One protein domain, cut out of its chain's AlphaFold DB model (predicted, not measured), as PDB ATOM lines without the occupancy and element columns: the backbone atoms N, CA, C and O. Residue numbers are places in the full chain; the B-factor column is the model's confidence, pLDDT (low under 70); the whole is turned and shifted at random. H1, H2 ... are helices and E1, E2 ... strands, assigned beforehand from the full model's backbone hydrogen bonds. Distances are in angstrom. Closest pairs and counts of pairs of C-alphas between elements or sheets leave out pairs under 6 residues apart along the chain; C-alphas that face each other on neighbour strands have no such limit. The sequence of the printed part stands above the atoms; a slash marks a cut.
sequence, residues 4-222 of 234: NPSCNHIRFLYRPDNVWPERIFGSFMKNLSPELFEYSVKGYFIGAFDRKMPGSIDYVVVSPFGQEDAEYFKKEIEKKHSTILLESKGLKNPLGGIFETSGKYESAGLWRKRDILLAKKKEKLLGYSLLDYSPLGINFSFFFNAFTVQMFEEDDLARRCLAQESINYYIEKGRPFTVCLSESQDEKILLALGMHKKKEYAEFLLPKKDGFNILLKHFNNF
ATOM      1  N   ASN A   4     241.157 137.945 333.371       51.16
ATOM      2  CA  ASN A   4     242.218 136.960 333.533       51.16
ATOM      3  C   ASN A   4     243.610 137.612 333.463       51.16
ATOM      4  O   ASN A   4     244.046 137.983 332.362       51.16
ATOM      5  N   PRO A   5     244.398 137.654 334.550       50.22
ATOM      6  CA  PRO A   5     245.752 138.195 334.475       50.22
ATOM      7  C   PRO A   5     246.653 137.380 333.525       50.22
ATOM      8  O   PRO A   5     247.551 137.938 332.888       50.22
ATOM      9  N   SER A   6     246.367 136.081 333.337       50.44
ATOM     10  CA  SER A   6     247.113 135.208 332.419       50.44
ATOM     11  C   SER A   6     246.762 135.400 330.936       50.44
ATOM     12  O   SER A   6     247.564 135.025 330.082       50.44
ATOM     13  N   CYS A   7     245.625 136.029 330.603       62.59
ATOM     14  CA  CYS A   7     245.293 136.417 329.221       62.59
ATOM     15  C   CYS A   7     245.710 137.852 328.876       62.59
ATOM     16  O   CYS A   7     245.565 138.260 327.721       62.59
ATOM     17  N   ASN A   8     246.238 138.597 329.848       76.56
ATOM     18  CA  ASN A   8     246.762 139.950 329.663       76.56
ATOM     19  C   ASN A   8     248.239 139.965 329.260       76.56
ATOM     20  O   ASN A   8     248.807 141.035 329.072       76.56
ATOM     21  N   HIS A   9     248.847 138.791 329.085       84.19
ATOM     22  CA  HIS A   9     250.243 138.632 328.706       84.19
ATOM     23  C   HIS A   9     250.371 137.658 327.541       84.19
ATOM     24  O   HIS A   9     249.647 136.667 327.441       84.19
ATOM     25  N   ILE A  10     251.323 137.939 326.665       85.62
ATOM     26  CA  ILE A  10     251.783 137.030 325.628       85.62
ATOM     27  C   ILE A  10     253.010 136.319 326.187       85.62
ATOM     28  O   ILE A  10     253.946 136.966 326.656       85.62
ATOM     29  N   ARG A  11     252.990 134.987 326.150       86.56
ATOM     30  CA  ARG A  11     254.087 134.134 326.609       86.56
ATOM     31  C   ARG A  11     254.565 133.262 325.459       86.56
ATOM     32  O   ARG A  11     253.803 132.421 324.982       86.56
ATOM     33  N   PHE A  12     255.828 133.410 325.077       87.19
ATOM     34  CA  PHE A  12     256.504 132.480 324.176       87.19
ATOM     35  C   PHE A  12     257.440 131.578 324.961       87.19
ATOM     36  O   PHE A  12     258.162 132.027 325.849       87.19
ATOM     37  N   LEU A  13     257.416 130.296 324.609       87.62
ATOM     38  CA  LEU A  13     258.381 129.308 325.062       87.62
ATOM     39  C   LEU A  13     258.978 128.653 323.826       87.62
ATOM     40  O   LEU A  13     258.251 128.071 323.019       87.62
ATOM     41  N   TYR A  14     260.290 128.739 323.678       88.56
ATOM     42  CA  TYR A  14     260.994 128.133 322.556       88.56
ATOM     43  C   TYR A  14     262.353 127.606 323.005       88.56
ATOM     44  O   TYR A  14     262.862 127.996 324.053       88.56
ATOM     45  N   ARG A  15     262.930 126.668 322.249       89.75
ATOM     46  CA  ARG A  15     264.281 126.194 322.557       89.75
ATOM     47  C   ARG A  15     265.300 127.177 321.975       89.75
ATOM     48  O   ARG A  15     265.226 127.414 320.768       89.75
ATOM     49  N   PRO A  16     266.236 127.709 322.776       88.00
ATOM     50  CA  PRO A  16     267.219 128.680 322.293       88.00
ATOM     51  C   PRO A  16     268.210 128.063 321.293       88.00
ATOM     52  O   PRO A  16     268.768 128.766 320.461       88.00
ATOM     53  N   ASP A  17     268.383 126.737 321.316       88.81
ATOM     54  CA  ASP A  17     269.197 125.994 320.344       88.81
ATOM     55  C   ASP A  17     268.557 125.890 318.948       88.81
ATOM     56  O   ASP A  17     269.208 125.489 317.981       88.81
ATOM     57  N   ASN A  18     267.271 126.232 318.823       88.56
ATOM     58  CA  ASN A  18     266.577 126.205 317.552       88.56
ATOM     59  C   ASN A  18     266.754 127.553 316.848       88.56
ATOM     60  O   ASN A  18     266.137 128.555 317.213       88.56
ATOM     61  N   VAL A  19     267.562 127.538 315.786       88.50
ATOM     62  CA  VAL A  19     267.941 128.719 314.996       88.50
ATOM     63  C   VAL A  19     266.726 129.507 314.499       88.50
ATOM     64  O   VAL A  19     266.776 130.732 314.428       88.50
ATOM     65  N   TRP A  20     265.631 128.834 314.138       87.81
ATOM     66  CA  TRP A  20     264.503 129.505 313.495       87.81
ATOM     67  C   TRP A  20     263.622 130.304 314.477       87.81
ATOM     68  O   TRP A  20     263.454 131.505 314.250       87.81
ATOM     69  N   PRO A  21     263.123 129.729 315.594       85.44
ATOM     70  CA  PRO A  21     262.502 130.506 316.664       85.44
ATOM     71  C   PRO A  21     263.420 131.601 317.200       85.44
ATOM     72  O   PRO A  21     262.966 132.727 317.366       85.44
ATOM     73  N   GLU A  22     264.708 131.314 317.401       83.94
ATOM     74  CA  GLU A  22     265.658 132.315 317.888       83.94
ATOM     75  C   GLU A  22     265.818 133.480 316.901       83.94
ATOM     76  O   GLU A  22     265.839 134.638 317.301       83.94
ATOM     77  N   ARG A  23     265.825 133.225 315.586       85.94
ATOM     78  CA  ARG A  23     265.839 134.297 314.581       85.94
ATOM     79  C   ARG A  23     264.593 135.181 314.667       85.94
ATOM     80  O   ARG A  23     264.700 136.403 314.570       85.94
ATOM     81  N   ILE A  24     263.417 134.587 314.824       85.62
ATOM     82  CA  ILE A  24     262.140 135.310 314.871       85.62
ATOM     83  C   ILE A  24     262.003 136.096 316.171       85.62
ATOM     84  O   ILE A  24     261.827 137.313 316.141       85.62
ATOM     85  N   PHE A  25     262.085 135.402 317.304       85.25
ATOM     86  CA  PHE A  25     261.853 135.988 318.617       85.25
ATOM     87  C   PHE A  25     263.050 136.826 319.059       85.25
ATOM     88  O   PHE A  25     262.859 137.915 319.583       85.25
ATOM     89  N   GLY A  26     264.276 136.407 318.750       83.19
ATOM     90  CA  GLY A  26     265.481 137.200 318.985       83.19
ATOM     91  C   GLY A  26     265.515 138.497 318.178       83.19
ATOM     92  O   GLY A  26     265.891 139.537 318.717       83.19
ATOM     93  N   SER A  27     265.083 138.492 316.909       85.31
ATOM     94  CA  SER A  27     264.955 139.750 316.148       85.31
ATOM     95  C   SER A  27     263.847 140.647 316.690       85.31
ATOM     96  O   SER A  27     264.033 141.858 316.751       85.31
ATOM     97  N   PHE A  28     262.732 140.064 317.135       87.19
ATOM     98  CA  PHE A  28     261.662 140.809 317.787       87.19
ATOM     99  C   PHE A  28     262.155 141.495 319.067       87.19
ATOM    100  O   PHE A  28     261.979 142.701 319.219       87.19
ATOM    101  N   MET A  29     262.854 140.755 319.934       86.44
ATOM    102  CA  MET A  29     263.441 141.272 321.175       86.44
ATOM    103  C   MET A  29     264.401 142.437 320.935       86.44
ATOM    104  O   MET A  29     264.344 143.425 321.655       86.44
ATOM    105  N   LYS A  30     265.248 142.363 319.898       85.50
ATOM    106  CA  LYS A  30     266.195 143.442 319.551       85.50
ATOM    107  C   LYS A  30     265.517 144.764 319.180       85.50
ATOM    108  O   LYS A  30     266.156 145.806 319.273       85.50
ATOM    109  N   ASN A  31     264.258 144.717 318.746       84.50
ATOM    110  CA  ASN A  31     263.485 145.885 318.328       84.50
ATOM    111  C   ASN A  31     262.571 146.431 319.438       84.50
ATOM    112  O   ASN A  31     261.854 147.404 319.208       84.50
ATOM    113  N   LEU A  32     262.563 145.799 320.613       87.00
ATOM    114  CA  LEU A  32     261.785 146.227 321.767       87.00
ATOM    115  C   LEU A  32     262.690 146.869 322.809       87.00
ATOM    116  O   LEU A  32     263.805 146.408 323.052       87.00
ATOM    117  N   SER A  33     262.178 147.898 323.479       86.94
ATOM    118  CA  SER A  33     262.849 148.418 324.661       86.94
ATOM    119  C   SER A  33     262.823 147.364 325.786       86.94
ATOM    120  O   SER A  33     261.768 146.754 326.001       86.94
ATOM    121  N   PRO A  34     263.941 147.121 326.498       85.06
ATOM    122  CA  PRO A  34     264.038 146.077 327.524       85.06
ATOM    123  C   PRO A  34     262.992 146.163 328.639       85.06
ATOM    124  O   PRO A  34     262.599 145.146 329.191       85.06
ATOM    125  N   GLU A  35     262.500 147.358 328.957       87.00
ATOM    126  CA  GLU A  35     261.469 147.594 329.971       87.00
ATOM    127  C   GLU A  35     260.072 147.089 329.579       87.00
ATOM    128  O   GLU A  35     259.181 147.014 330.426       87.00
ATOM    129  N   LEU A  36     259.861 146.759 328.302       87.69
ATOM    130  CA  LEU A  36     258.568 146.310 327.787       87.69
ATOM    131  C   LEU A  36     258.391 144.797 327.871       87.69
ATOM    132  O   LEU A  36     257.280 144.312 327.661       87.69
ATOM    133  N   PHE A  37     259.450 144.040 328.151       90.81
ATOM    134  CA  PHE A  37     259.385 142.588 328.160       90.81
ATOM    135  C   PHE A  37     260.207 141.973 329.284       90.81
ATOM    136  O   PHE A  37     261.068 142.597 329.887       90.81
ATOM    137  N   GLU A  38     259.937 140.700 329.530       91.62
ATOM    138  CA  GLU A  38     260.741 139.853 330.396       91.62
ATOM    139  C   GLU A  38     261.275 138.677 329.592       91.62
ATOM    140  O   GLU A  38     260.536 138.041 328.835       91.62
ATOM    141  N   TYR A  39     262.564 138.393 329.751       91.94
ATOM    142  CA  TYR A  39     263.241 137.304 329.062       91.94
ATOM    143  C   TYR A  39     264.076 136.496 330.047       91.94
ATOM    144  O   TYR A  39     264.876 137.042 330.799       91.94
ATOM    145  N   SER A  40     263.916 135.178 330.016       91.56
ATOM    146  CA  SER A  40     264.718 134.264 330.828       91.56
ATOM    147  C   SER A  40     264.986 132.968 330.075       91.56
ATOM    148  O   SER A  40     264.137 132.498 329.322       91.56
ATOM    149  N   VAL A  41     266.152 132.362 330.295       92.94
ATOM    150  CA  VAL A  41     266.462 131.017 329.796       92.94
ATOM    151  C   VAL A  41     266.478 130.062 330.976       92.94
ATOM    152  O   VAL A  41     267.209 130.262 331.941       92.94
ATOM    153  N   LYS A  42     265.652 129.020 330.900       94.19
ATOM    154  CA  LYS A  42     265.467 128.039 331.970       94.19
ATOM    155  C   LYS A  42     265.850 126.653 331.485       94.19
ATOM    156  O   LYS A  42     265.383 126.189 330.441       94.19
ATOM    157  N   GLY A  43     266.659 125.962 332.272       95.44
ATOM    158  CA  GLY A  43     266.855 124.529 332.171       95.44
ATOM    159  C   GLY A  43     265.561 123.785 332.491       95.44
ATOM    160  O   GLY A  43     264.836 124.114 333.429       95.44
ATOM    161  N   TYR A  44     265.279 122.769 331.686       95.25
ATOM    162  CA  TYR A  44     264.188 121.828 331.875       95.25
ATOM    163  C   TYR A  44     264.750 120.562 332.510       95.25
ATOM    164  O   TYR A  44     265.387 119.739 331.834       95.25
ATOM    165  N   PHE A  45     264.522 120.422 333.807       96.94
ATOM    166  CA  PHE A  45     264.970 119.290 334.601       96.94
ATOM    167  C   PHE A  45     263.824 118.311 334.805       96.94
ATOM    168  O   PHE A  45     262.693 118.719 335.070       96.94
ATOM    169  N   ILE A  46     264.122 117.019 334.706       96.06
ATOM    170  CA  ILE A  46     263.155 115.952 334.974       96.06
ATOM    171  C   ILE A  46     263.696 114.984 336.013       96.06
ATOM    172  O   ILE A  46     264.885 114.672 335.997       96.06
ATOM    173  N   GLY A  47     262.821 114.473 336.869       95.44
ATOM    174  CA  GLY A  47     263.127 113.393 337.803       95.44
ATOM    175  C   GLY A  47     261.951 112.429 337.916       95.44
ATOM    176  O   GLY A  47     260.800 112.824 337.724       95.44
ATOM    177  N   ALA A  48     262.255 111.163 338.192       95.56
ATOM    178  CA  ALA A  48     261.266 110.136 338.487       95.56
ATOM    179  C   ALA A  48     261.456 109.684 339.936       95.56
ATOM    180  O   ALA A  48     262.537 109.233 340.308       95.56
ATOM    181  N   PHE A  49     260.408 109.824 340.739       94.81
ATOM    182  CA  PHE A  49     260.439 109.607 342.177       94.81
ATOM    183  C   PHE A  49     259.292 108.689 342.584       94.81
ATOM    184  O   PHE A  49     258.127 108.979 342.330       94.81
ATOM    185  N   ASP A  50     259.624 107.571 343.216       92.44
ATOM    186  CA  ASP A  50     258.680 106.543 343.666       92.44
ATOM    187  C   ASP A  50     258.253 106.720 345.131       92.44
ATOM    188  O   ASP A  50     257.275 106.125 345.583       92.44
ATOM    189  N   ARG A  51     258.968 107.562 345.878       93.19
ATOM    190  CA  ARG A  51     258.715 107.856 347.286       93.19
ATOM    191  C   ARG A  51     259.103 109.283 347.625       93.19
ATOM    192  O   ARG A  51     259.997 109.861 347.008       93.19
ATOM    193  N   LYS A  52     258.459 109.816 348.662       93.31
ATOM    194  CA  LYS A  52     258.815 111.114 349.234       93.31
ATOM    195  C   LYS A  52     260.277 111.138 349.660       93.31
ATOM    196  O   LYS A  52     260.795 110.174 350.226       93.31
ATOM    197  N   MET A  53     260.908 112.275 349.431       90.75
ATOM    198  CA  MET A  53     262.222 112.575 349.966       90.75
ATOM    199  C   MET A  53     262.108 112.948 351.455       90.75
ATOM    200  O   MET A  53     261.113 113.566 351.845       90.75
ATOM    201  N   PRO A  54     263.107 112.606 352.294       85.12
ATOM    202  CA  PRO A  54     263.060 112.859 353.738       85.12
ATOM    203  C   PRO A  54     263.029 114.360 354.024       85.12
ATOM    204  O   PRO A  54     264.021 115.009 353.727       85.12
ATOM    205  N   GLY A  55     261.923 114.892 354.557       70.44
ATOM    206  CA  GLY A  55     261.619 116.334 354.598       70.44
ATOM    207  C   GLY A  55     262.718 117.266 355.131       70.44
ATOM    208  O   GLY A  55     263.707 116.825 355.716       70.44
ATOM    209  N   SER A  56     262.539 118.571 354.902       67.50
ATOM    210  CA  SER A  56     263.518 119.624 355.230       67.50
ATOM    211  C   SER A  56     264.194 119.439 356.599       67.50
ATOM    212  O   SER A  56     263.522 119.299 357.620       67.50
ATOM    213  N   ILE A  57     265.528 119.467 356.606       68.75
ATOM    214  CA  ILE A  57     266.370 119.321 357.800       68.75
ATOM    215  C   ILE A  57     266.797 120.725 358.273       68.75
ATOM    216  O   ILE A  57     266.741 121.696 357.517       68.75
ATOM    217  N   ASP A  58     267.249 120.817 359.522       67.25
ATOM    218  CA  ASP A  58     267.982 121.937 360.123       67.25
ATOM    219  C   ASP A  58     267.125 123.021 360.803       67.25
ATOM    220  O   ASP A  58     266.871 122.956 362.003       67.25
ATOM    221  N   TYR A  59     266.745 124.071 360.085       84.12
ATOM    222  CA  TYR A  59     266.106 125.286 360.631       84.12
ATOM    223  C   TYR A  59     265.409 126.109 359.539       84.12
ATOM    224  O   TYR A  59     264.972 127.236 359.787       84.12
ATOM    225  N   VAL A  60     265.354 125.570 358.318       91.44
ATOM    226  CA  VAL A  60     264.540 126.113 357.238       91.44
ATOM    227  C   VAL A  60     263.231 125.344 357.235       91.44
ATOM    228  O   VAL A  60     263.213 124.136 357.015       91.44
ATOM    229  N   VAL A  61     262.138 126.053 357.483       92.94
ATOM    230  CA  VAL A  61     260.790 125.497 357.418       92.94
ATOM    231  C   VAL A  61     260.225 125.818 356.048       92.94
ATOM    232  O   VAL A  61     260.123 126.990 355.677       92.94
ATOM    233  N   VAL A  62     259.856 124.779 355.302       95.06
ATOM    234  CA  VAL A  62     259.093 124.935 354.066       95.06
ATOM    235  C   VAL A  62     257.625 124.659 354.355       95.06
ATOM    236  O   VAL A  62     257.278 123.629 354.926       95.06
ATOM    237  N   SER A  63     256.760 125.599 353.990       94.25
ATOM    238  CA  SER A  63     255.321 125.520 354.266       94.25
ATOM    239  C   SER A  63     254.503 126.111 353.116       94.25
ATOM    240  O   SER A  63     255.021 126.956 352.380       94.25
ATOM    241  N   PRO A  64     253.249 125.676 352.918       94.88
ATOM    242  CA  PRO A  64     252.342 126.325 351.979       94.88
ATOM    243  C   PRO A  64     252.145 127.808 352.316       94.88
ATOM    244  O   PRO A  64     252.065 128.173 353.485       94.88
ATOM    245  N   PHE A  65     252.043 128.646 351.288       93.81
ATOM    246  CA  PHE A  65     251.685 130.057 351.426       93.81
ATOM    247  C   PHE A  65     250.288 130.213 352.050       93.81
ATOM    248  O   PHE A  65     249.314 129.657 351.532       93.81
ATOM    249  N   GLY A  66     250.205 130.985 353.137       90.69
ATOM    250  CA  GLY A  66     248.971 131.292 353.862       90.69
ATOM    251  C   GLY A  66     248.568 132.770 353.802       90.69
ATOM    252  O   GLY A  66     249.273 133.618 353.251       90.69
ATOM    253  N   GLN A  67     247.416 133.098 354.391       90.31
ATOM    254  CA  GLN A  67     246.916 134.478 354.463       90.31
ATOM    255  C   GLN A  67     247.808 135.361 355.343       90.31
ATOM    256  O   GLN A  67     248.025 136.530 355.026       90.31
ATOM    257  N   GLU A  68     248.359 134.782 356.404       91.06
ATOM    258  CA  GLU A  68     249.324 135.392 357.314       91.06
ATOM    259  C   GLU A  68     250.609 135.857 356.609       91.06
ATOM    260  O   GLU A  68     251.254 136.798 357.065       91.06
ATOM    261  N   ASP A  69     250.945 135.259 355.462       91.56
ATOM    262  CA  ASP A  69     252.155 135.575 354.701       91.56
ATOM    263  C   ASP A  69     251.941 136.636 353.624       91.56
ATOM    264  O   ASP A  69     252.908 137.149 353.058       91.56
ATOM    265  N   ALA A  70     250.688 136.959 353.303       91.12
ATOM    266  CA  ALA A  70     250.340 137.665 352.077       91.12
ATOM    267  C   ALA A  70     250.986 139.049 351.965       91.12
ATOM    268  O   ALA A  70     251.527 139.388 350.911       91.12
ATOM    269  N   GLU A  71     250.957 139.836 353.041       90.31
ATOM    270  CA  GLU A  71     251.522 141.186 353.047       90.31
ATOM    271  C   GLU A  71     253.047 141.154 352.893       90.31
ATOM    272  O   GLU A  71     253.611 141.850 352.043       90.31
ATOM    273  N   TYR A  72     253.715 140.307 353.677       90.62
ATOM    274  CA  TYR A  72     255.169 140.220 353.663       90.62
ATOM    275  C   TYR A  72     255.691 139.621 352.353       90.62
ATOM    276  O   TYR A  72     256.592 140.188 351.735       90.62
ATOM    277  N   PHE A  73     255.069 138.544 351.866       93.50
ATOM    278  CA  PHE A  73     255.392 137.936 350.576       93.50
ATOM    279  C   PHE A  73     255.242 138.939 349.433       93.50
ATOM    280  O   PHE A  73     256.163 139.083 348.630       93.50
ATOM    281  N   LYS A  74     254.125 139.683 349.389       92.69
ATOM    282  CA  LYS A  74     253.878 140.704 348.363       92.69
ATOM    283  C   LYS A  74     254.976 141.771 348.352       92.69
ATOM    284  O   LYS A  74     255.495 142.114 347.292       92.69
ATOM    285  N   LYS A  75     255.375 142.250 349.531       92.88
ATOM    286  CA  LYS A  75     256.448 143.239 349.663       92.88
ATOM    287  C   LYS A  75     257.791 142.715 349.148       92.88
ATOM    288  O   LYS A  75     258.536 143.474 348.535       92.88
ATOM    289  N   GLU A  76     258.128 141.451 349.401       94.50
ATOM    290  CA  GLU A  76     259.400 140.871 348.950       94.50
ATOM    291  C   GLU A  76     259.415 140.577 347.441       94.50
ATOM    292  O   GLU A  76     260.390 140.909 346.763       94.50
ATOM    293  N   ILE A  77     258.325 140.048 346.871       94.19
ATOM    294  CA  ILE A  77     258.252 139.790 345.421       94.19
ATOM    295  C   ILE A  77     258.282 141.083 344.593       94.19
ATOM    296  O   ILE A  77     258.915 141.096 343.541       94.19
ATOM    297  N   GLU A  78     257.665 142.171 345.070       93.88
ATOM    298  CA  GLU A  78     257.662 143.480 344.390       93.88
ATOM    299  C   GLU A  78     259.043 144.148 344.377       93.88
ATOM    300  O   GLU A  78     259.338 144.932 343.478       93.88
ATOM    301  N   LYS A  79     259.917 143.819 345.335       93.50
ATOM    302  CA  LYS A  79     261.315 144.281 345.330       93.50
ATOM    303  C   LYS A  79     262.192 143.489 344.366       93.50
ATOM    304  O   LYS A  79     263.159 144.033 343.841       93.50
ATOM    305  N   LYS A  80     261.920 142.189 344.215       91.62
ATOM    306  CA  LYS A  80     262.810 141.250 343.516       91.62
ATOM    307  C   LYS A  80     262.464 141.075 342.041       91.62
ATOM    308  O   LYS A  80     263.353 140.777 341.248       91.62
ATOM    309  N   HIS A  81     261.194 141.222 341.682       92.19
ATOM    310  CA  HIS A  81     260.691 140.881 340.358       92.19
ATOM    311  C   HIS A  81     260.025 142.073 339.682       92.19
ATOM    312  O   HIS A  81     259.428 142.926 340.335       92.19
ATOM    313  N   SER A  82     260.074 142.101 338.351       90.88
ATOM    314  CA  SER A  82     259.360 143.116 337.588       90.88
ATOM    315  C   SER A  82     257.849 142.925 337.645       90.88
ATOM    316  O   SER A  82     257.322 141.816 337.789       90.88
ATOM    317  N   THR A  83     257.134 144.024 337.426       89.81
ATOM    318  CA  THR A  83     255.677 144.031 337.302       89.81
ATOM    319  C   THR A  83     255.179 143.053 336.233       89.81
ATOM    320  O   THR A  83     254.199 142.352 336.476       89.81
ATOM    321  N   ILE A  84     255.873 142.948 335.090       89.81
ATOM    322  CA  ILE A  84     255.508 142.046 333.981       89.81
ATOM    323  C   ILE A  84     255.566 140.585 334.439       89.81
ATOM    324  O   ILE A  84     254.634 139.809 334.200       89.81
ATOM    325  N   LEU A  85     256.636 140.196 335.141       89.69
ATOM    326  CA  LEU A  85     256.750 138.846 335.687       89.69
ATOM    327  C   LEU A  85     255.620 138.580 336.686       89.69
ATOM    328  O   LEU A  85     254.911 137.580 336.555       89.69
ATOM    329  N   LEU A  86     255.423 139.478 337.653       89.44
ATOM    330  CA  LEU A  86     254.424 139.304 338.706       89.44
ATOM    331  C   LEU A  86     253.010 139.163 338.140       89.44
ATOM    332  O   LEU A  86     252.273 138.265 338.545       89.44
ATOM    333  N   GLU A  87     252.631 139.997 337.175       85.69
ATOM    334  CA  GLU A  87     251.319 139.918 336.537       85.69
ATOM    335  C   GLU A  87     251.158 138.648 335.699       85.69
ATOM    336  O   GLU A  87     250.178 137.919 335.874       85.69
ATOM    337  N   SER A  88     252.139 138.326 334.849       84.19
ATOM    338  CA  SER A  88     252.081 137.139 333.982       84.19
ATOM    339  C   SER A  88     251.995 135.822 334.764       84.19
ATOM    340  O   SER A  88     251.497 134.811 334.259       84.19
ATOM    341  N   LYS A  89     252.489 135.820 336.007       84.88
ATOM    342  CA  LYS A  89     252.469 134.675 336.914       84.88
ATOM    343  C   LYS A  89     251.324 134.739 337.939       84.88
ATOM    344  O   LYS A  89     251.253 133.848 338.783       84.88
ATOM    345  N   GLY A  90     250.431 135.731 337.873       81.00
ATOM    346  CA  GLY A  90     249.313 135.871 338.816       81.00
ATOM    347  C   GLY A  90     249.746 136.198 340.252       81.00
ATOM    348  O   GLY A  90     248.994 135.972 341.190       81.00
ATOM    349  N   LEU A  91     250.957 136.723 340.441       86.31
ATOM    350  CA  LEU A  91     251.548 136.996 341.753       86.31
ATOM    351  C   LEU A  91     251.180 138.372 342.322       86.31
ATOM    352  O   LEU A  91     251.445 138.624 343.491       86.31
ATOM    353  N   LYS A  92     250.524 139.253 341.550       81.19
ATOM    354  CA  LYS A  92     249.963 140.512 342.088       81.19
ATOM    355  C   LYS A  92     248.843 140.289 343.108       81.19
ATOM    356  O   LYS A  92     248.624 141.141 343.968       81.19
ATOM    357  N   ASN A  93     248.140 139.161 343.008       78.56
ATOM    358  CA  ASN A  93     247.146 138.724 343.981       78.56
ATOM    359  C   ASN A  93     247.390 137.245 344.333       78.56
ATOM    360  O   ASN A  93     246.671 136.374 343.844       78.56
ATOM    361  N   PRO A  94     248.409 136.946 345.156       72.19
ATOM    362  CA  PRO A  94     248.853 135.572 345.394       72.19
ATOM    363  C   PRO A  94     247.800 134.726 346.127       72.19
ATOM    364  O   PRO A  94     247.732 133.521 345.908       72.19
ATOM    365  N   LEU A  95     246.926 135.353 346.927       72.75
ATOM    366  CA  LEU A  95     245.778 134.688 347.563       72.75
ATOM    367  C   LEU A  95     244.662 134.350 346.569       72.75
ATOM    368  O   LEU A  95     243.931 133.384 346.765       72.75
ATOM    369  N   GLY A  96     244.537 135.138 345.500       60.66
ATOM    370  CA  GLY A  96     243.566 134.909 344.434       60.66
ATOM    371  C   GLY A  96     243.906 133.715 343.541       60.66
ATOM    372  O   GLY A  96     243.048 133.293 342.776       60.66
ATOM    373  N   GLY A  97     245.122 133.163 343.646       60.06
ATOM    374  CA  GLY A  97     245.587 132.027 342.855       60.06
ATOM    375  C   GLY A  97     245.583 132.272 341.340       60.06
ATOM    376  O   GLY A  97     245.357 133.376 340.848       60.06
ATOM    377  N   ILE A  98     245.831 131.205 340.576       58.06
ATOM    378  CA  ILE A  98     245.546 131.163 339.134       58.06
ATOM    379  C   ILE A  98     244.274 130.352 338.955       58.06
ATOM    380  O   ILE A  98     244.322 129.186 338.574       58.06
ATOM    381  N   PHE A  99     243.136 130.950 339.280       53.81
ATOM    382  CA  PHE A  99     241.845 130.398 338.899       53.81
ATOM    383  C   PHE A  99     241.343 131.231 337.747       53.81
ATOM    384  O   PHE A  99     241.017 132.387 337.949       53.81
ATOM    385  N   GLU A 100     241.348 130.660 336.549       53.78
ATOM    386  CA  GLU A 100     240.422 131.042 335.488       53.78
ATOM    387  C   GLU A 100     240.596 130.054 334.333       53.78
ATOM    388  O   GLU A 100     241.291 130.278 333.338       53.78
ATOM    389  N   THR A 101     239.943 128.915 334.487       56.81
ATOM    390  CA  THR A 101     239.409 128.187 333.345       56.81
ATOM    391  C   THR A 101     237.978 128.668 333.166       56.81
ATOM    392  O   THR A 101     237.238 128.774 334.135       56.81
ATOM    393  N   SER A 102     237.572 129.028 331.943       59.03
ATOM    394  CA  SER A 102     236.157 129.359 331.732       59.03
ATOM    395  C   SER A 102     235.301 128.162 332.163       59.03
ATOM    396  O   SER A 102     235.759 127.022 332.065       59.03
ATOM    397  N   GLY A 103     234.049 128.382 332.572       62.97
ATOM    398  CA  GLY A 103     233.165 127.269 332.950       62.97
ATOM    399  C   GLY A 103     233.048 126.185 331.862       62.97
ATOM    400  O   GLY A 103     232.807 125.019 332.164       62.97
ATOM    401  N   LYS A 104     233.305 126.530 330.587       63.69
ATOM    402  CA  LYS A 104     233.407 125.572 329.471       63.69
ATOM    403  C   LYS A 104     234.636 124.652 329.557       63.69
ATOM    404  O   LYS A 104     234.539 123.492 329.188       63.69
ATOM    405  N   TYR A 105     235.781 125.150 330.021       72.06
ATOM    406  CA  TYR A 105     236.975 124.329 330.251       72.06
ATOM    407  C   TYR A 105     236.810 123.461 331.497       72.06
ATOM    408  O   TYR A 105     237.075 122.263 331.435       72.06
ATOM    409  N   GLU A 106     236.292 124.027 332.589       76.25
ATOM    410  CA  GLU A 106     236.062 123.266 333.824       76.25
ATOM    411  C   GLU A 106     235.063 122.127 333.616       76.25
ATOM    412  O   GLU A 106     235.321 121.000 334.034       76.25
ATOM    413  N   SER A 107     233.970 122.379 332.888       78.94
ATOM    414  CA  SER A 107     232.998 121.334 332.522       78.94
ATOM    415  C   SER A 107     233.574 120.248 331.608       78.94
ATOM    416  O   SER A 107     233.075 119.126 331.616       78.94
ATOM    417  N   ALA A 108     234.654 120.535 330.875       80.31
ATOM    418  CA  ALA A 108     235.420 119.547 330.116       80.31
ATOM    419  C   ALA A 108     236.507 118.839 330.960       80.31
ATOM    420  O   ALA A 108     237.339 118.114 330.417       80.31
ATOM    421  N   GLY A 109     236.538 119.063 332.280       78.69
ATOM    422  CA  GLY A 109     237.549 118.517 333.187       78.69
ATOM    423  C   GLY A 109     238.919 119.189 333.061       78.69
ATOM    424  O   GLY A 109     239.914 118.653 333.551       78.69
ATOM    425  N   LEU A 110     238.993 120.348 332.400       80.31
ATOM    426  CA  LEU A 110     240.219 121.100 332.171       80.31
ATOM    427  C   LEU A 110     240.329 122.225 333.194       80.31
ATOM    428  O   LEU A 110     239.444 123.066 333.309       80.31
ATOM    429  N   TRP A 111     241.440 122.249 333.919       80.81
ATOM    430  CA  TRP A 111     241.681 123.215 334.983       80.81
ATOM    431  C   TRP A 111     243.172 123.474 335.147       80.81
ATOM    432  O   TRP A 111     244.021 122.704 334.683       80.81
ATOM    433  N   ARG A 112     243.506 124.582 335.800       80.75
ATOM    434  CA  ARG A 112     244.881 124.935 336.152       80.75
ATOM    435  C   ARG A 112     244.887 125.459 337.575       80.75
ATOM    436  O   ARG A 112     243.972 126.168 337.970       80.75
ATOM    437  N   LYS A 113     245.910 125.082 338.327       83.69
ATOM    438  CA  LYS A 113     246.140 125.543 339.688       83.69
ATOM    439  C   LYS A 113     247.605 125.914 339.833       83.69
ATOM    440  O   LYS A 113     248.468 125.287 339.220       83.69
ATOM    441  N   ARG A 114     247.861 126.918 340.661       89.25
ATOM    442  CA  ARG A 114     249.193 127.241 341.149       89.25
ATOM    443  C   ARG A 114     249.152 127.294 342.661       89.25
ATOM    444  O   ARG A 114     248.405 128.096 343.211       89.25
ATOM    445  N   ASP A 115     249.948 126.446 343.290       91.94
ATOM    446  CA  ASP A 115     250.232 126.532 344.718       91.94
ATOM    447  C   ASP A 115     251.601 127.197 344.924       91.94
ATOM    448  O   ASP A 115     252.437 127.221 344.014       91.94
ATOM    449  N   ILE A 116     251.820 127.767 346.108       95.06
ATOM    450  CA  ILE A 116     253.082 128.408 346.481       95.06
ATOM    451  C   ILE A 116     253.593 127.747 347.760       95.06
ATOM    452  O   ILE A 116     252.840 127.598 348.723       95.06
ATOM    453  N   LEU A 117     254.868 127.365 347.772       96.62
ATOM    454  CA  LEU A 117     255.598 127.002 348.989       96.62
ATOM    455  C   LEU A 117     256.536 128.141 349.366       96.62
ATOM    456  O   LEU A 117     257.156 128.737 348.490       96.62
ATOM    457  N   LEU A 118     256.680 128.412 350.656       96.62
ATOM    458  CA  LEU A 118     257.595 129.407 351.201       96.62
ATOM    459  C   LEU A 118     258.679 128.722 352.024       96.62
ATOM    460  O   LEU A 118     258.363 127.835 352.812       96.62
ATOM    461  N   ALA A 119     259.924 129.179 351.899       95.94
ATOM    462  CA  ALA A 119     261.008 128.811 352.805       95.94
ATOM    463  C   ALA A 119     261.257 129.926 353.815       95.94
ATOM    464  O   ALA A 119     261.555 131.061 353.431       95.94
ATOM    465  N   LYS A 120     261.179 129.591 355.103       94.44
ATOM    466  CA  LYS A 120     261.369 130.531 356.209       94.44
ATOM    467  C   LYS A 120     262.466 130.057 357.158       94.44
ATOM    468  O   LYS A 120     262.601 128.863 357.413       94.44
ATOM    469  N   LYS A 121     263.217 130.999 357.729       92.81
ATOM    470  CA  LYS A 121     264.206 130.758 358.791       92.81
ATOM    471  C   LYS A 121     264.072 131.841 359.852       92.81
ATOM    472  O   LYS A 121     264.394 132.994 359.587       92.81
ATOM    473  N   LYS A 122     263.623 131.472 361.058       88.38
ATOM    474  CA  LYS A 122     263.345 132.418 362.162       88.38
ATOM    475  C   LYS A 122     262.451 133.590 361.706       88.38
ATOM    476  O   LYS A 122     262.864 134.740 361.795       88.38
ATOM    477  N   GLU A 123     261.283 133.283 361.136       83.81
ATOM    478  CA  GLU A 123     260.328 134.240 360.532       83.81
ATOM    479  C   GLU A 123     260.817 135.015 359.296       83.81
ATOM    480  O   GLU A 123     260.030 135.673 358.617       83.81
ATOM    481  N   LYS A 124     262.097 134.911 358.931       92.06
ATOM    482  CA  LYS A 124     262.617 135.524 357.713       92.06
ATOM    483  C   LYS A 124     262.263 134.683 356.496       92.06
ATOM    484  O   LYS A 124     262.579 133.494 356.459       92.06
ATOM    485  N   LEU A 125     261.671 135.311 355.487       94.75
ATOM    486  CA  LEU A 125     261.372 134.676 354.211       94.75
ATOM    487  C   LEU A 125     262.634 134.639 353.342       94.75
ATOM    488  O   LEU A 125     263.219 135.677 353.048       94.75
ATOM    489  N   LEU A 126     263.058 133.440 352.948       95.69
ATOM    490  CA  LEU A 126     264.282 133.230 352.165       95.69
ATOM    491  C   LEU A 126     263.991 133.061 350.673       95.69
ATOM    492  O   LEU A 126     264.780 133.472 349.826       95.69
ATOM    493  N   GLY A 127     262.846 132.473 350.343       96.06
ATOM    494  CA  GLY A 127     262.460 132.189 348.971       96.06
ATOM    495  C   GLY A 127     261.111 131.495 348.891       96.06
ATOM    496  O   GLY A 127     260.443 131.265 349.904       96.06
ATOM    497  N   TYR A 128     260.719 131.152 347.674       97.19
ATOM    498  CA  TYR A 128     259.467 130.476 347.387       97.19
ATOM    499  C   TYR A 128     259.597 129.510 346.211       97.19
ATOM    500  O   TYR A 128     260.508 129.605 345.384       97.19
ATOM    501  N   SER A 129     258.652 128.580 346.120       96.88
ATOM    502  CA  SER A 129     258.442 127.769 344.931       96.88
ATOM    503  C   SER A 129     257.037 127.957 344.388       96.88
ATOM    504  O   SER A 129     256.075 128.001 345.151       96.88
ATOM    505  N   LEU A 130     256.925 128.064 343.064       95.00
ATOM    506  CA  LEU A 130     255.646 128.012 342.361       95.00
ATOM    507  C   LEU A 130     255.423 126.591 341.873       95.00
ATOM    508  O   LEU A 130     256.295 126.034 341.211       95.00
ATOM    509  N   LEU A 131     254.249 126.042 342.161       94.19
ATOM    510  CA  LEU A 131     253.859 124.681 341.827       94.19
ATOM    511  C   LEU A 131     252.696 124.731 340.834       94.19
ATOM    512  O   LEU A 131     251.545 124.899 341.237       94.19
ATOM    513  N   ASP A 132     252.987 124.626 339.536       90.75
ATOM    514  CA  ASP A 132     251.941 124.564 338.516       90.75
ATOM    515  C   ASP A 132     251.369 123.152 338.402       90.75
ATOM    516  O   ASP A 132     252.103 122.183 338.232       90.75
ATOM    517  N   TYR A 133     250.044 123.035 338.430       88.44
ATOM    518  CA  TYR A 133     249.364 121.750 338.341       88.44
ATOM    519  C   TYR A 133     248.129 121.833 337.432       88.44
ATOM    520  O   TYR A 133     247.241 122.668 337.617       88.44
ATOM    521  N   SER A 134     248.067 120.954 336.433       86.62
ATOM    522  CA  SER A 134     246.971 120.842 335.464       86.62
ATOM    523  C   SER A 134     246.776 119.391 335.009       86.62
ATOM    524  O   SER A 134     247.733 118.611 335.027       86.62
ATOM    525  N   PRO A 135     245.596 118.988 334.508       83.31
ATOM    526  CA  PRO A 135     245.420 117.711 333.815       83.31
ATOM    527  C   PRO A 135     246.453 117.500 332.698       83.31
ATOM    528  O   PRO A 135     246.871 118.456 332.036       83.31
ATOM    529  N   LEU A 136     246.854 116.243 332.477       74.06
ATOM    530  CA  LEU A 136     247.898 115.873 331.509       74.06
ATOM    531  C   LEU A 136     247.532 116.249 330.063       74.06
ATOM    532  O   LEU A 136     248.401 116.657 329.296       74.06
ATOM    533  N   GLY A 137     246.243 116.193 329.711       68.81
ATOM    534  CA  GLY A 137     245.756 116.490 328.358       68.81
ATOM    535  C   GLY A 137     245.913 117.947 327.903       68.81
ATOM    536  O   GLY A 137     245.763 118.225 326.721       68.81
ATOM    537  N   ILE A 138     246.236 118.881 328.807       61.56
ATOM    538  CA  ILE A 138     246.377 120.314 328.482       61.56
ATOM    539  C   ILE A 138     247.792 120.650 327.984       61.56
ATOM    540  O   ILE A 138     248.026 121.734 327.453       61.56
ATOM    541  N   ASN A 139     248.774 119.760 328.171       64.25
ATOM    542  CA  ASN A 139     250.165 120.178 328.095       64.25
ATOM    543  C   ASN A 139     251.142 119.059 327.714       64.25
ATOM    544  O   ASN A 139     251.666 118.345 328.569       64.25
ATOM    545  N   PHE A 140     251.490 119.016 326.429       59.91
ATOM    546  CA  PHE A 140     252.438 118.053 325.862       59.91
ATOM    547  C   PHE A 140     253.887 118.196 326.366       59.91
ATOM    548  O   PHE A 140     254.699 117.307 326.135       59.91
ATOM    549  N   SER A 141     254.247 119.296 327.041       69.88
ATOM    550  CA  SER A 141     255.620 119.545 327.516       69.88
ATOM    551  C   SER A 141     255.747 119.664 329.038       69.88
ATOM    552  O   SER A 141     256.821 120.003 329.529       69.88
ATOM    553  N   PHE A 142     254.687 119.390 329.803       80.00
ATOM    554  CA  PHE A 142     254.669 119.480 331.273       80.00
ATOM    555  C   PHE A 142     255.041 120.857 331.877       80.00
ATOM    556  O   PHE A 142     255.137 120.979 333.085       80.00
ATOM    557  N   PHE A 143     255.109 121.945 331.096       81.94
ATOM    558  CA  PHE A 143     255.308 123.315 331.615       81.94
ATOM    559  C   PHE A 143     254.289 123.809 332.655       81.94
ATOM    560  O   PHE A 143     254.657 124.507 333.584       81.94
ATOM    561  N   PHE A 144     253.009 123.481 332.493       81.50
ATOM    562  CA  PHE A 144     251.923 123.686 333.460       81.50
ATOM    563  C   PHE A 144     251.823 122.579 334.523       81.50
ATOM    564  O   PHE A 144     250.801 122.464 335.186       81.50
ATOM    565  N   ASN A 145     252.851 121.738 334.613       89.06
ATOM    566  CA  ASN A 145     253.026 120.648 335.569       89.06
ATOM    567  C   ASN A 145     254.482 120.624 336.044       89.06
ATOM    568  O   ASN A 145     255.129 119.575 336.053       89.06
ATOM    569  N   ALA A 146     255.014 121.813 336.316       93.69
ATOM    570  CA  ALA A 146     256.401 122.029 336.668       93.69
ATOM    571  C   ALA A 146     256.491 122.990 337.848       93.69
ATOM    572  O   ALA A 146     255.640 123.868 338.012       93.69
ATOM    573  N   PHE A 147     257.541 122.838 338.648       96.12
ATOM    574  CA  PHE A 147     257.873 123.823 339.666       96.12
ATOM    575  C   PHE A 147     259.032 124.725 339.262       96.12
ATOM    576  O   PHE A 147     259.864 124.369 338.427       96.12
ATOM    577  N   THR A 148     259.093 125.890 339.893       95.69
ATOM    578  CA  THR A 148     260.238 126.809 339.851       95.69
ATOM    579  C   THR A 148     260.652 127.132 341.275       95.69
ATOM    580  O   THR A 148     259.775 127.294 342.122       95.69
ATOM    581  N   VAL A 149     261.946 127.291 341.543       96.12
ATOM    582  CA  VAL A 149     262.453 127.828 342.816       96.12
ATOM    583  C   VAL A 149     262.929 129.258 342.583       96.12
ATOM    584  O   VAL A 149     263.492 129.560 341.533       96.12
ATOM    585  N   GLN A 150     262.630 130.152 343.520       95.50
ATOM    586  CA  GLN A 150     263.021 131.557 343.484       95.50
ATOM    587  C   GLN A 150     263.489 131.975 344.874       95.50
ATOM    588  O   GLN A 150     262.809 131.721 345.868       95.50
ATOM    589  N   MET A 151     264.648 132.622 344.937       95.56
ATOM    590  CA  MET A 151     265.272 133.029 346.191       95.56
ATOM    591  C   MET A 151     265.273 134.555 346.314       95.56
ATOM    592  O   MET A 151     265.653 135.267 345.379       95.56
ATOM    593  N   PHE A 152     264.852 135.064 347.471       94.31
ATOM    594  CA  PHE A 152     265.029 136.475 347.826       94.31
ATOM    595  C   PHE A 152     266.463 136.726 348.292       94.31
ATOM    596  O   PHE A 152     267.056 137.747 347.937       94.31
ATOM    597  N   GLU A 153     267.035 135.749 348.998       90.81
ATOM    598  CA  GLU A 153     268.414 135.737 349.477       90.81
ATOM    599  C   GLU A 153     269.107 134.424 349.118       90.81
ATOM    600  O   GLU A 153     268.487 133.362 349.131       90.81
ATOM    601  N   GLU A 154     270.404 134.493 348.818       92.44
ATOM    602  CA  GLU A 154     271.196 133.308 348.498       92.44
ATOM    603  C   GLU A 154     271.359 132.406 349.728       92.44
ATOM    604  O   GLU A 154     272.090 132.727 350.664       92.44
ATOM    605  N   ASP A 155     270.670 131.265 349.710       93.69
ATOM    606  CA  ASP A 155     270.754 130.220 350.730       93.69
ATOM    607  C   ASP A 155     270.538 128.849 350.062       93.69
ATOM    608  O   ASP A 155     269.421 128.468 349.697       93.69
ATOM    609  N   ASP A 156     271.633 128.106 349.873       92.88
ATOM    610  CA  ASP A 156     271.628 126.799 349.200       92.88
ATOM    611  C   ASP A 156     270.798 125.749 349.940       92.88
ATOM    612  O   ASP A 156     270.207 124.863 349.313       92.88
ATOM    613  N   LEU A 157     270.731 125.838 351.270       92.75
ATOM    614  CA  LEU A 157     269.925 124.925 352.065       92.75
ATOM    615  C   LEU A 157     268.441 125.195 351.821       92.75
ATOM    616  O   LEU A 157     267.697 124.265 351.521       92.75
ATOM    617  N   ALA A 158     268.016 126.458 351.871       94.75
ATOM    618  CA  ALA A 158     266.632 126.823 351.600       94.75
ATOM    619  C   ALA A 158     266.209 126.479 350.168       94.75
ATOM    620  O   ALA A 158     265.123 125.931 349.961       94.75
ATOM    621  N   ARG A 159     267.092 126.706 349.192       95.00
ATOM    622  CA  ARG A 159     266.902 126.297 347.796       95.00
ATOM    623  C   ARG A 159     266.711 124.784 347.671       95.00
ATOM    624  O   ARG A 159     265.766 124.335 347.019       95.00
ATOM    625  N   ARG A 160     267.559 123.990 348.336       94.75
ATOM    626  CA  ARG A 160     267.428 122.526 348.389       94.75
ATOM    627  C   ARG A 160     266.113 122.097 349.034       94.75
ATOM    628  O   ARG A 160     265.427 121.253 348.461       94.75
ATOM    629  N   CYS A 161     265.747 122.675 350.176       95.44
ATOM    630  CA  CYS A 161     264.497 122.359 350.864       95.44
ATOM    631  C   CYS A 161     263.271 122.689 349.999       95.44
ATOM    632  O   CYS A 161     262.365 121.864 349.905       95.44
ATOM    633  N   LEU A 162     263.254 123.836 349.309       96.38
ATOM    634  CA  LEU A 162     262.173 124.192 348.383       96.38
ATOM    635  C   LEU A 162     262.058 123.203 347.228       96.38
ATOM    636  O   LEU A 162     260.959 122.728 346.949       96.38
ATOM    637  N   ALA A 163     263.169 122.877 346.564       96.44
ATOM    638  CA  ALA A 163     263.159 121.924 345.458       96.44
ATOM    639  C   ALA A 163     262.661 120.544 345.913       96.44
ATOM    640  O   ALA A 163     261.851 119.909 345.239       96.44
ATOM    641  N   GLN A 164     263.097 120.112 347.091       95.94
ATOM    642  CA  GLN A 164     262.713 118.838 347.662       95.94
ATOM    643  C   GLN A 164     261.225 118.771 348.039       95.94
ATOM    644  O   GLN A 164     260.539 117.826 347.647       95.94
ATOM    645  N   GLU A 165     260.698 119.767 348.753       96.69
ATOM    646  CA  GLU A 165     259.269 119.785 349.089       96.69
ATOM    647  C   GLU A 165     258.389 119.987 347.852       96.69
ATOM    648  O   GLU A 165     257.280 119.459 347.780       96.69
ATOM    649  N   SER A 166     258.904 120.656 346.819       97.00
ATOM    650  CA  SER A 166     258.226 120.730 345.524       97.00
ATOM    651  C   SER A 166     258.119 119.358 344.863       97.00
ATOM    652  O   SER A 166     257.065 119.015 344.337       97.00
ATOM    653  N   ILE A 167     259.170 118.535 344.920       96.38
ATOM    654  CA  ILE A 167     259.124 117.144 344.448       96.38
ATOM    655  C   ILE A 167     258.093 116.341 345.252       96.38
ATOM    656  O   ILE A 167     257.240 115.680 344.654       96.38
ATOM    657  N   ASN A 168     258.121 116.447 346.584       95.81
ATOM    658  CA  ASN A 168     257.161 115.780 347.467       95.81
ATOM    659  C   ASN A 168     255.712 116.165 347.144       95.81
ATOM    660  O   ASN A 168     254.857 115.280 347.083       95.81
ATOM    661  N   TYR A 169     255.450 117.443 346.860       95.62
ATOM    662  CA  TYR A 169     254.132 117.924 346.453       95.62
ATOM    663  C   TYR A 169     253.588 117.156 345.239       95.62
ATOM    664  O   TYR A 169     252.448 116.694 345.262       95.62
ATOM    665  N   TYR A 170     254.381 116.960 344.179       94.75
ATOM    666  CA  TYR A 170     253.900 116.226 342.999       94.75
ATOM    667  C   TYR A 170     253.694 114.738 343.281       94.75
ATOM    668  O   TYR A 170     252.691 114.174 342.834       94.75
ATOM    669  N   ILE A 171     254.572 114.117 344.072       94.56
ATOM    670  CA  ILE A 171     254.419 112.717 344.492       94.56
ATOM    671  C   ILE A 171     253.094 112.528 345.242       94.56
ATOM    672  O   ILE A 171     252.338 111.609 344.928       94.56
ATOM    673  N   GLU A 172     252.758 113.427 346.172       94.06
ATOM    674  CA  GLU A 172     251.481 113.407 346.904       94.06
ATOM    675  C   GLU A 172     250.260 113.549 345.993       94.06
ATOM    676  O   GLU A 172     249.195 113.005 346.285       94.06
ATOM    677  N   LYS A 173     250.406 114.252 344.869       91.62
ATOM    678  CA  LYS A 173     249.369 114.369 343.834       91.62
ATOM    679  C   LYS A 173     249.339 113.174 342.874       91.62
ATOM    680  O   LYS A 173     248.662 113.245 341.850       91.62
ATOM    681  N   GLY A 174     250.061 112.094 343.177       91.88
ATOM    682  CA  GLY A 174     250.140 110.900 342.338       91.88
ATOM    683  C   GLY A 174     250.966 111.109 341.069       91.88
ATOM    684  O   GLY A 174     250.735 110.436 340.066       91.88
ATOM    685  N   ARG A 175     251.906 112.064 341.080       89.12
ATOM    686  CA  ARG A 175     252.787 112.372 339.950       89.12
ATOM    687  C   ARG A 175     254.236 112.050 340.299       89.12
ATOM    688  O   ARG A 175     254.956 112.925 340.767       89.12
ATOM    689  N   PRO A 176     254.680 110.809 340.042       86.62
ATOM    690  CA  PRO A 176     256.066 110.417 340.280       86.62
ATOM    691  C   PRO A 176     257.035 111.058 339.276       86.62
ATOM    692  O   PRO A 176     258.229 111.135 339.532       86.62
ATOM    693  N   PHE A 177     256.536 111.514 338.122       90.44
ATOM    694  CA  PHE A 177     257.325 112.248 337.140       90.44
ATOM    695  C   PHE A 177     257.221 113.752 337.401       90.44
ATOM    696  O   PHE A 177     256.164 114.351 337.172       90.44
ATOM    697  N   THR A 178     258.321 114.354 337.847       93.38
ATOM    698  CA  THR A 178     258.375 115.763 338.248       93.38
ATOM    699  C   THR A 178     259.251 116.566 337.298       93.38
ATOM    700  O   THR A 178     260.344 116.138 336.917       93.38
ATOM    701  N   VAL A 179     258.784 117.764 336.949       95.31
ATOM    702  CA  VAL A 179     259.509 118.720 336.109       95.31
ATOM    703  C   VAL A 179     259.868 119.959 336.921       95.31
ATOM    704  O   VAL A 179     259.034 120.497 337.646       95.31
ATOM    705  N   CYS A 180     261.100 120.434 336.764       96.44
ATOM    706  CA  CYS A 180     261.551 121.719 337.282       96.44
ATOM    707  C   CYS A 180     262.004 122.612 336.124       96.44
ATOM    708  O   CYS A 180     262.722 122.164 335.225       96.44
ATOM    709  N   LEU A 181     261.570 123.870 336.146       95.06
ATOM    710  CA  LEU A 181     262.093 124.934 335.298       95.06
ATOM    711  C   LEU A 181     262.977 125.816 336.171       95.06
ATOM    712  O   LEU A 181     262.493 126.425 337.123       95.06
ATOM    713  N   SER A 182     264.263 125.881 335.857       93.06
ATOM    714  CA  SER A 182     265.238 126.516 336.740       93.06
ATOM    715  C   SER A 182     266.334 127.223 335.951       93.06
ATOM    716  O   SER A 182     266.649 126.841 334.827       93.06
ATOM    717  N   GLU A 183     266.883 128.282 336.532       88.00
ATOM    718  CA  GLU A 183     268.076 128.962 336.028       88.00
ATOM    719  C   GLU A 183     269.343 128.192 336.438       88.00
ATOM    720  O   GLU A 183     269.300 127.258 337.238       88.00
ATOM    721  N   SER A 184     270.502 128.558 335.893       84.69
ATOM    722  CA  SER A 184     271.753 127.805 336.097       84.69
ATOM    723  C   SER A 184     272.163 127.642 337.569       84.69
ATOM    724  O   SER A 184     272.813 126.656 337.914       84.69
ATOM    725  N   GLN A 185     271.759 128.563 338.448       86.50
ATOM    726  CA  GLN A 185     272.111 128.543 339.871       86.50
ATOM    727  C   GLN A 185     271.569 127.338 340.654       86.50
ATOM    728  O   GLN A 185     272.211 126.922 341.618       86.50
ATOM    729  N   ASP A 186     270.451 126.723 340.247       90.00
ATOM    730  CA  ASP A 186     269.905 125.573 340.986       90.00
ATOM    731  C   ASP A 186     270.391 124.221 340.430       90.00
ATOM    732  O   ASP A 186     270.126 123.175 341.026       90.00
ATOM    733  N   GLU A 187     271.146 124.214 339.324       93.94
ATOM    734  CA  GLU A 187     271.519 122.998 338.586       93.94
ATOM    735  C   GLU A 187     272.211 121.958 339.477       93.94
ATOM    736  O   GLU A 187     271.807 120.794 339.507       93.94
ATOM    737  N   LYS A 188     273.201 122.376 340.274       94.62
ATOM    738  CA  LYS A 188     273.934 121.479 341.183       94.62
ATOM    739  C   LYS A 188     273.008 120.800 342.198       94.62
ATOM    740  O   LYS A 188     273.174 119.616 342.487       94.62
ATOM    741  N   ILE A 189     272.042 121.542 342.738       95.06
ATOM    742  CA  ILE A 189     271.092 121.034 343.735       95.06
ATOM    743  C   ILE A 189     270.095 120.083 343.080       95.06
ATOM    744  O   ILE A 189     269.852 119.002 343.609       95.06
ATOM    745  N   LEU A 190     269.562 120.439 341.910       96.81
ATOM    746  CA  LEU A 190     268.615 119.598 341.179       96.81
ATOM    747  C   LEU A 190     269.251 118.264 340.762       96.81
ATOM    748  O   LEU A 190     268.628 117.217 340.931       96.81
ATOM    749  N   LEU A 191     270.507 118.281 340.303       96.62
ATOM    750  CA  LEU A 191     271.277 117.066 340.013       96.62
ATOM    751  C   LEU A 191     271.471 116.199 341.265       96.62
ATOM    752  O   LEU A 191     271.281 114.985 341.208       96.62
ATOM    753  N   ALA A 192     271.798 116.809 342.409       95.38
ATOM    754  CA  ALA A 192     271.956 116.096 343.677       95.38
ATOM    755  C   ALA A 192     270.641 115.485 344.198       95.38
ATOM    756  O   ALA A 192     270.666 114.474 344.897       95.38
ATOM    757  N   LEU A 193     269.495 116.070 343.836       95.56
ATOM    758  CA  LEU A 193     268.164 115.523 344.107       95.56
ATOM    759  C   LEU A 193     267.740 114.449 343.087       95.56
ATOM    760  O   LEU A 193     266.621 113.958 343.156       95.56
ATOM    761  N   GLY A 194     268.604 114.063 342.144       96.31
ATOM    762  CA  GLY A 194     268.301 113.031 341.147       96.31
ATOM    763  C   GLY A 194     267.470 113.526 339.962       96.31
ATOM    764  O   GLY A 194     266.905 112.718 339.226       96.31
ATOM    765  N   MET A 195     267.377 114.842 339.755       97.12
ATOM    766  CA  MET A 195     266.833 115.399 338.518       97.12
ATOM    767  C   MET A 195     267.924 115.503 337.450       97.12
ATOM    768  O   MET A 195     269.106 115.618 337.750       97.12
ATOM    769  N   HIS A 196     267.531 115.523 336.179       96.44
ATOM    770  CA  HIS A 196     268.444 115.634 335.047       96.44
ATOM    771  C   HIS A 196     267.989 116.724 334.088       96.44
ATOM    772  O   HIS A 196     266.838 116.719 333.639       96.44
ATOM    773  N   LYS A 197     268.908 117.616 333.711       95.88
ATOM    774  CA  LYS A 197     268.680 118.596 332.647       95.88
ATOM    775  C   LYS A 197     268.512 117.865 331.315       95.88
ATOM    776  O   LYS A 197     269.335 117.028 330.951       95.88
ATOM    777  N   LYS A 198     267.435 118.155 330.587       94.50
ATOM    778  CA  LYS A 198     267.182 117.567 329.256       94.50
ATOM    779  C   LYS A 198     267.309 118.558 328.117       94.50
ATOM    780  O   LYS A 198     267.608 118.155 327.001       94.50
ATOM    781  N   LYS A 199     266.989 119.817 328.384       92.94
ATOM    782  CA  LYS A 199     266.874 120.883 327.389       92.94
ATOM    783  C   LYS A 199     266.818 122.225 328.094       92.94
ATOM    784  O   LYS A 199     266.679 122.279 329.316       92.94
ATOM    785  N   GLU A 200     266.877 123.284 327.309       93.75
ATOM    786  CA  GLU A 200     266.641 124.647 327.760       93.75
ATOM    787  C   GLU A 200     265.454 125.237 327.011       93.75
ATOM    788  O   GLU A 200     265.147 124.845 325.879       93.75
ATOM    789  N   TYR A 201     264.784 126.173 327.664       92.12
ATOM    790  CA  TYR A 201     263.733 126.970 327.070       92.12
ATOM    791  C   TYR A 201     263.951 128.434 327.393       92.12
ATOM    792  O   TYR A 201     264.076 128.810 328.556       92.12
ATOM    793  N   ALA A 202     263.942 129.245 326.347       91.94
ATOM    794  CA  ALA A 202     263.755 130.670 326.455       91.94
ATOM    795  C   ALA A 202     262.271 130.951 326.719       91.94
ATOM    796  O   ALA A 202     261.388 130.435 326.027       91.94
ATOM    797  N   GLU A 203     262.006 131.748 327.746       91.25
ATOM    798  CA  GLU A 203     260.711 132.303 328.098       91.25
ATOM    799  C   GLU A 203     260.743 133.801 327.827       91.25
ATOM    800  O   GLU A 203     261.504 134.526 328.460       91.25
ATOM    801  N   PHE A 204     259.883 134.242 326.913       90.44
ATOM    802  CA  PHE A 204     259.648 135.651 326.629       90.44
ATOM    803  C   PHE A 204     258.223 136.023 327.040       90.44
ATOM    804  O   PHE A 204     257.264 135.331 326.678       90.44
ATOM    805  N   LEU A 205     258.086 137.110 327.792       90.56
ATOM    806  CA  LEU A 205     256.834 137.609 328.345       90.56
ATOM    807  C   LEU A 205     256.652 139.077 327.965       90.56
ATOM    808  O   LEU A 205     257.573 139.876 328.096       90.56
ATOM    809  N   LEU A 206     255.448 139.431 327.528       89.75
ATOM    810  CA  LEU A 206     255.111 140.774 327.060       89.75
ATOM    811  C   LEU A 206     253.656 141.095 327.424       89.75
ATOM    812  O   LEU A 206     252.784 140.254 327.174       89.75
ATOM    813  N   PRO A 207     253.339 142.278 327.976       88.00
ATOM    814  CA  PRO A 207     251.956 142.700 328.173       88.00
ATOM    815  C   PRO A 207     251.180 142.710 326.848       88.00
ATOM    816  O   PRO A 207     251.635 143.238 325.835       88.00
ATOM    817  N   LYS A 208     249.979 142.131 326.831       83.06
ATOM    818  CA  LYS A 208     249.161 141.970 325.619       83.06
ATOM    819  C   LYS A 208     248.726 143.308 325.025       83.06
ATOM    820  O   LYS A 208     248.724 143.438 323.804       83.06
ATOM    821  N   LYS A 209     248.343 144.266 325.877       78.19
ATOM    822  CA  LYS A 209     247.795 145.572 325.471       78.19
ATOM    823  C   LYS A 209     248.747 146.323 324.541       78.19
ATOM    824  O   LYS A 209     248.314 146.815 323.503       78.19
ATOM    825  N   ASP A 210     250.029 146.326 324.885       72.50
ATOM    826  CA  ASP A 210     251.057 147.050 324.136       72.50
ATOM    827  C   ASP A 210     251.761 146.128 323.132       72.50
ATOM    828  O   ASP A 210     252.114 146.529 322.025       72.50
ATOM    829  N   GLY A 211     251.903 144.849 323.479       76.69
ATOM    830  CA  GLY A 211     252.721 143.908 322.739       76.69
ATOM    831  C   GLY A 211     252.083 143.256 321.525       76.69
ATOM    832  O   GLY A 211     252.790 142.942 320.570       76.69
ATOM    833  N   PHE A 212     250.766 143.028 321.532       82.31
ATOM    834  CA  PHE A 212     250.131 142.201 320.501       82.31
ATOM    835  C   PHE A 212     250.235 142.823 319.105       82.31
ATOM    836  O   PHE A 212     250.581 142.134 318.148       82.31
ATOM    837  N   ASN A 213     250.000 144.131 318.990       83.19
ATOM    838  CA  ASN A 213     250.077 144.831 317.707       83.19
ATOM    839  C   ASN A 213     251.519 144.941 317.194       83.19
ATOM    840  O   ASN A 213     251.756 144.779 315.997       83.19
ATOM    841  N   ILE A 214     252.484 145.179 318.089       84.25
ATOM    842  CA  ILE A 214     253.908 145.257 317.727       84.25
ATOM    843  C   ILE A 214     254.383 143.892 317.224       84.25
ATOM    844  O   ILE A 214     255.026 143.797 316.180       84.25
ATOM    845  N   LEU A 215     254.005 142.830 317.933       85.06
ATOM    846  CA  LEU A 215     254.287 141.453 317.562       85.06
ATOM    847  C   LEU A 215     253.662 141.084 316.212       85.06
ATOM    848  O   LEU A 215     254.347 140.528 315.357       85.06
ATOM    849  N   LEU A 216     252.379 141.398 316.003       84.94
ATOM    850  CA  LEU A 216     251.686 141.124 314.744       84.94
ATOM    851  C   LEU A 216     252.386 141.824 313.572       84.94
ATOM    852  O   LEU A 216     252.647 141.198 312.549       84.94
ATOM    853  N   LYS A 217     252.749 143.101 313.743       86.25
ATOM    854  CA  LYS A 217     253.493 143.869 312.737       86.25
ATOM    855  C   LYS A 217     254.860 143.247 312.447       86.25
ATOM    856  O   LYS A 217     255.233 143.131 311.286       86.25
ATOM    857  N   HIS A 218     255.590 142.825 313.480       87.06
ATOM    858  CA  HIS A 218     256.877 142.144 313.312       87.06
ATOM    859  C   HIS A 218     256.734 140.853 312.511       87.06
ATOM    860  O   HIS A 218     257.487 140.635 311.569       87.06
ATOM    861  N   PHE A 219     255.747 140.019 312.844       86.25
ATOM    862  CA  PHE A 219     255.497 138.783 312.109       86.25
ATOM    863  C   PHE A 219     255.090 139.027 310.662       86.25
ATOM    864  O   PHE A 219     255.623 138.356 309.784       86.25
ATOM    865  N   ASN A 220     254.207 139.994 310.405       86.19
ATOM    866  CA  ASN A 220     253.832 140.355 309.041       86.19
ATOM    867  C   ASN A 220     255.069 140.773 308.240       86.19
ATOM    868  O   ASN A 220     255.341 140.170 307.216       86.19
ATOM    869  N   ASN A 221     255.902 141.673 308.768       85.06
ATOM    870  CA  ASN A 221     257.140 142.083 308.097       85.06
ATOM    871  C   ASN A 221     258.143 140.929 307.911       85.06
ATOM    872  O   ASN A 221     258.934 140.937 306.972       85.06
ATOM    873  N   PHE A 222     258.166 139.961 308.831       82.75
ATOM    874  CA  PHE A 222     259.080 138.820 308.767       82.75
ATOM    875  C   PHE A 222     258.656 137.787 307.711       82.75
ATOM    876  O   PHE A 222     259.517 137.131 307.126       82.75
TER     877      PHE A 222
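Overview. This is residues 4 to 222 of the 234 residues of an uncharacterized protein of Deltaproteobacteria bacterium (UniProt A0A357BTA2). One strongly twisted sheet of eight strands runs through the domain; towards one end it curls round helix H5, and at the other end H1 packs over the strands E1 and E8, with H7 packed on H1 and on the edge strand E1. H2 and H3 cover the opposite face, making three layers, helices on both faces of a sheet, with H6 beside H5; H4 lies away from the sheet. The printed part has 219 residues, in the order E1 H1 E2 E3 H2 H3 H4 E4 E5 E6 H5 E7 H6 E8 H7. The mixed sheet has the order E1, E8, E2, E7, E6, E5, E4, E3, and the class is mixed, helices and strands. The whole is compact, with a radius of gyration of the C-alphas of 17.8 A and spans of 56 by 41 by 36 A.

Along the chain. E1 is residues 9 to 14, from C-alpha 9 at (250.243, 138.632, 328.706). H1 is 19 to 30, E2 38 to 48 with 30.8 A, E3 61 to 64, H2 67 to 80 with 20.5 A, H3 83 to 88 and H4 103 to 107. E4 is 113 to 121 with 26.8 A, E5 124 to 133 with 27.2 A, E6 146 to 151, H5 156 to 172 with 24.3 A, E7 177 to 182 and H6 184 to 192. E8, 196 to 207, is 32.4 A long and bends by 60 degrees at residue 199. H7, 208 to 222, ends at C-alpha 222 at (259.080, 138.820, 308.767).

Arrangement. E1 and E8 are antiparallel, with N 10 and O 206 2.8 A apart; E8 and E2 likewise, with N 42 and O 201 at 2.8 A. E7 and E6 are parallel, with N 181 and O 147 at 2.9 A. E4, E5 and E6 form a meander, each strand the antiparallel neighbour of the one before; N 115 and O 131 are 3.0 A apart. E6, H5, E7 is a strand-helix-strand unit, two parallel neighbour strands with a helix between; E1, H1, E2 and E7, H6, E8 are split units, with another strand between, and the three crossovers are right-handed. H5 touches H6, closest at C-alphas 160 and 189, 6.1 A, and H1 touches H7 at C-alphas 28 and 218, 6.7 A. Every O i to N i+4 pair is within hydrogen-bond range in H1, H3, H4 and H5; H2 has 7 of 10, H6 3 of 5 and H7 9 of 11.

Size, cuts and confidence. The C-alphas of Asp 58 and Asn 221 are the two farthest apart, 56.8 A. The printed part has no cut. The links E2 to E3, H3 to H4 and E5 to E6 are long. The mean pLDDT of the printed part is 86.8, and it is under 70 at residues 4 to 7, 56 to 58, 96 to 104 and 137 to 141.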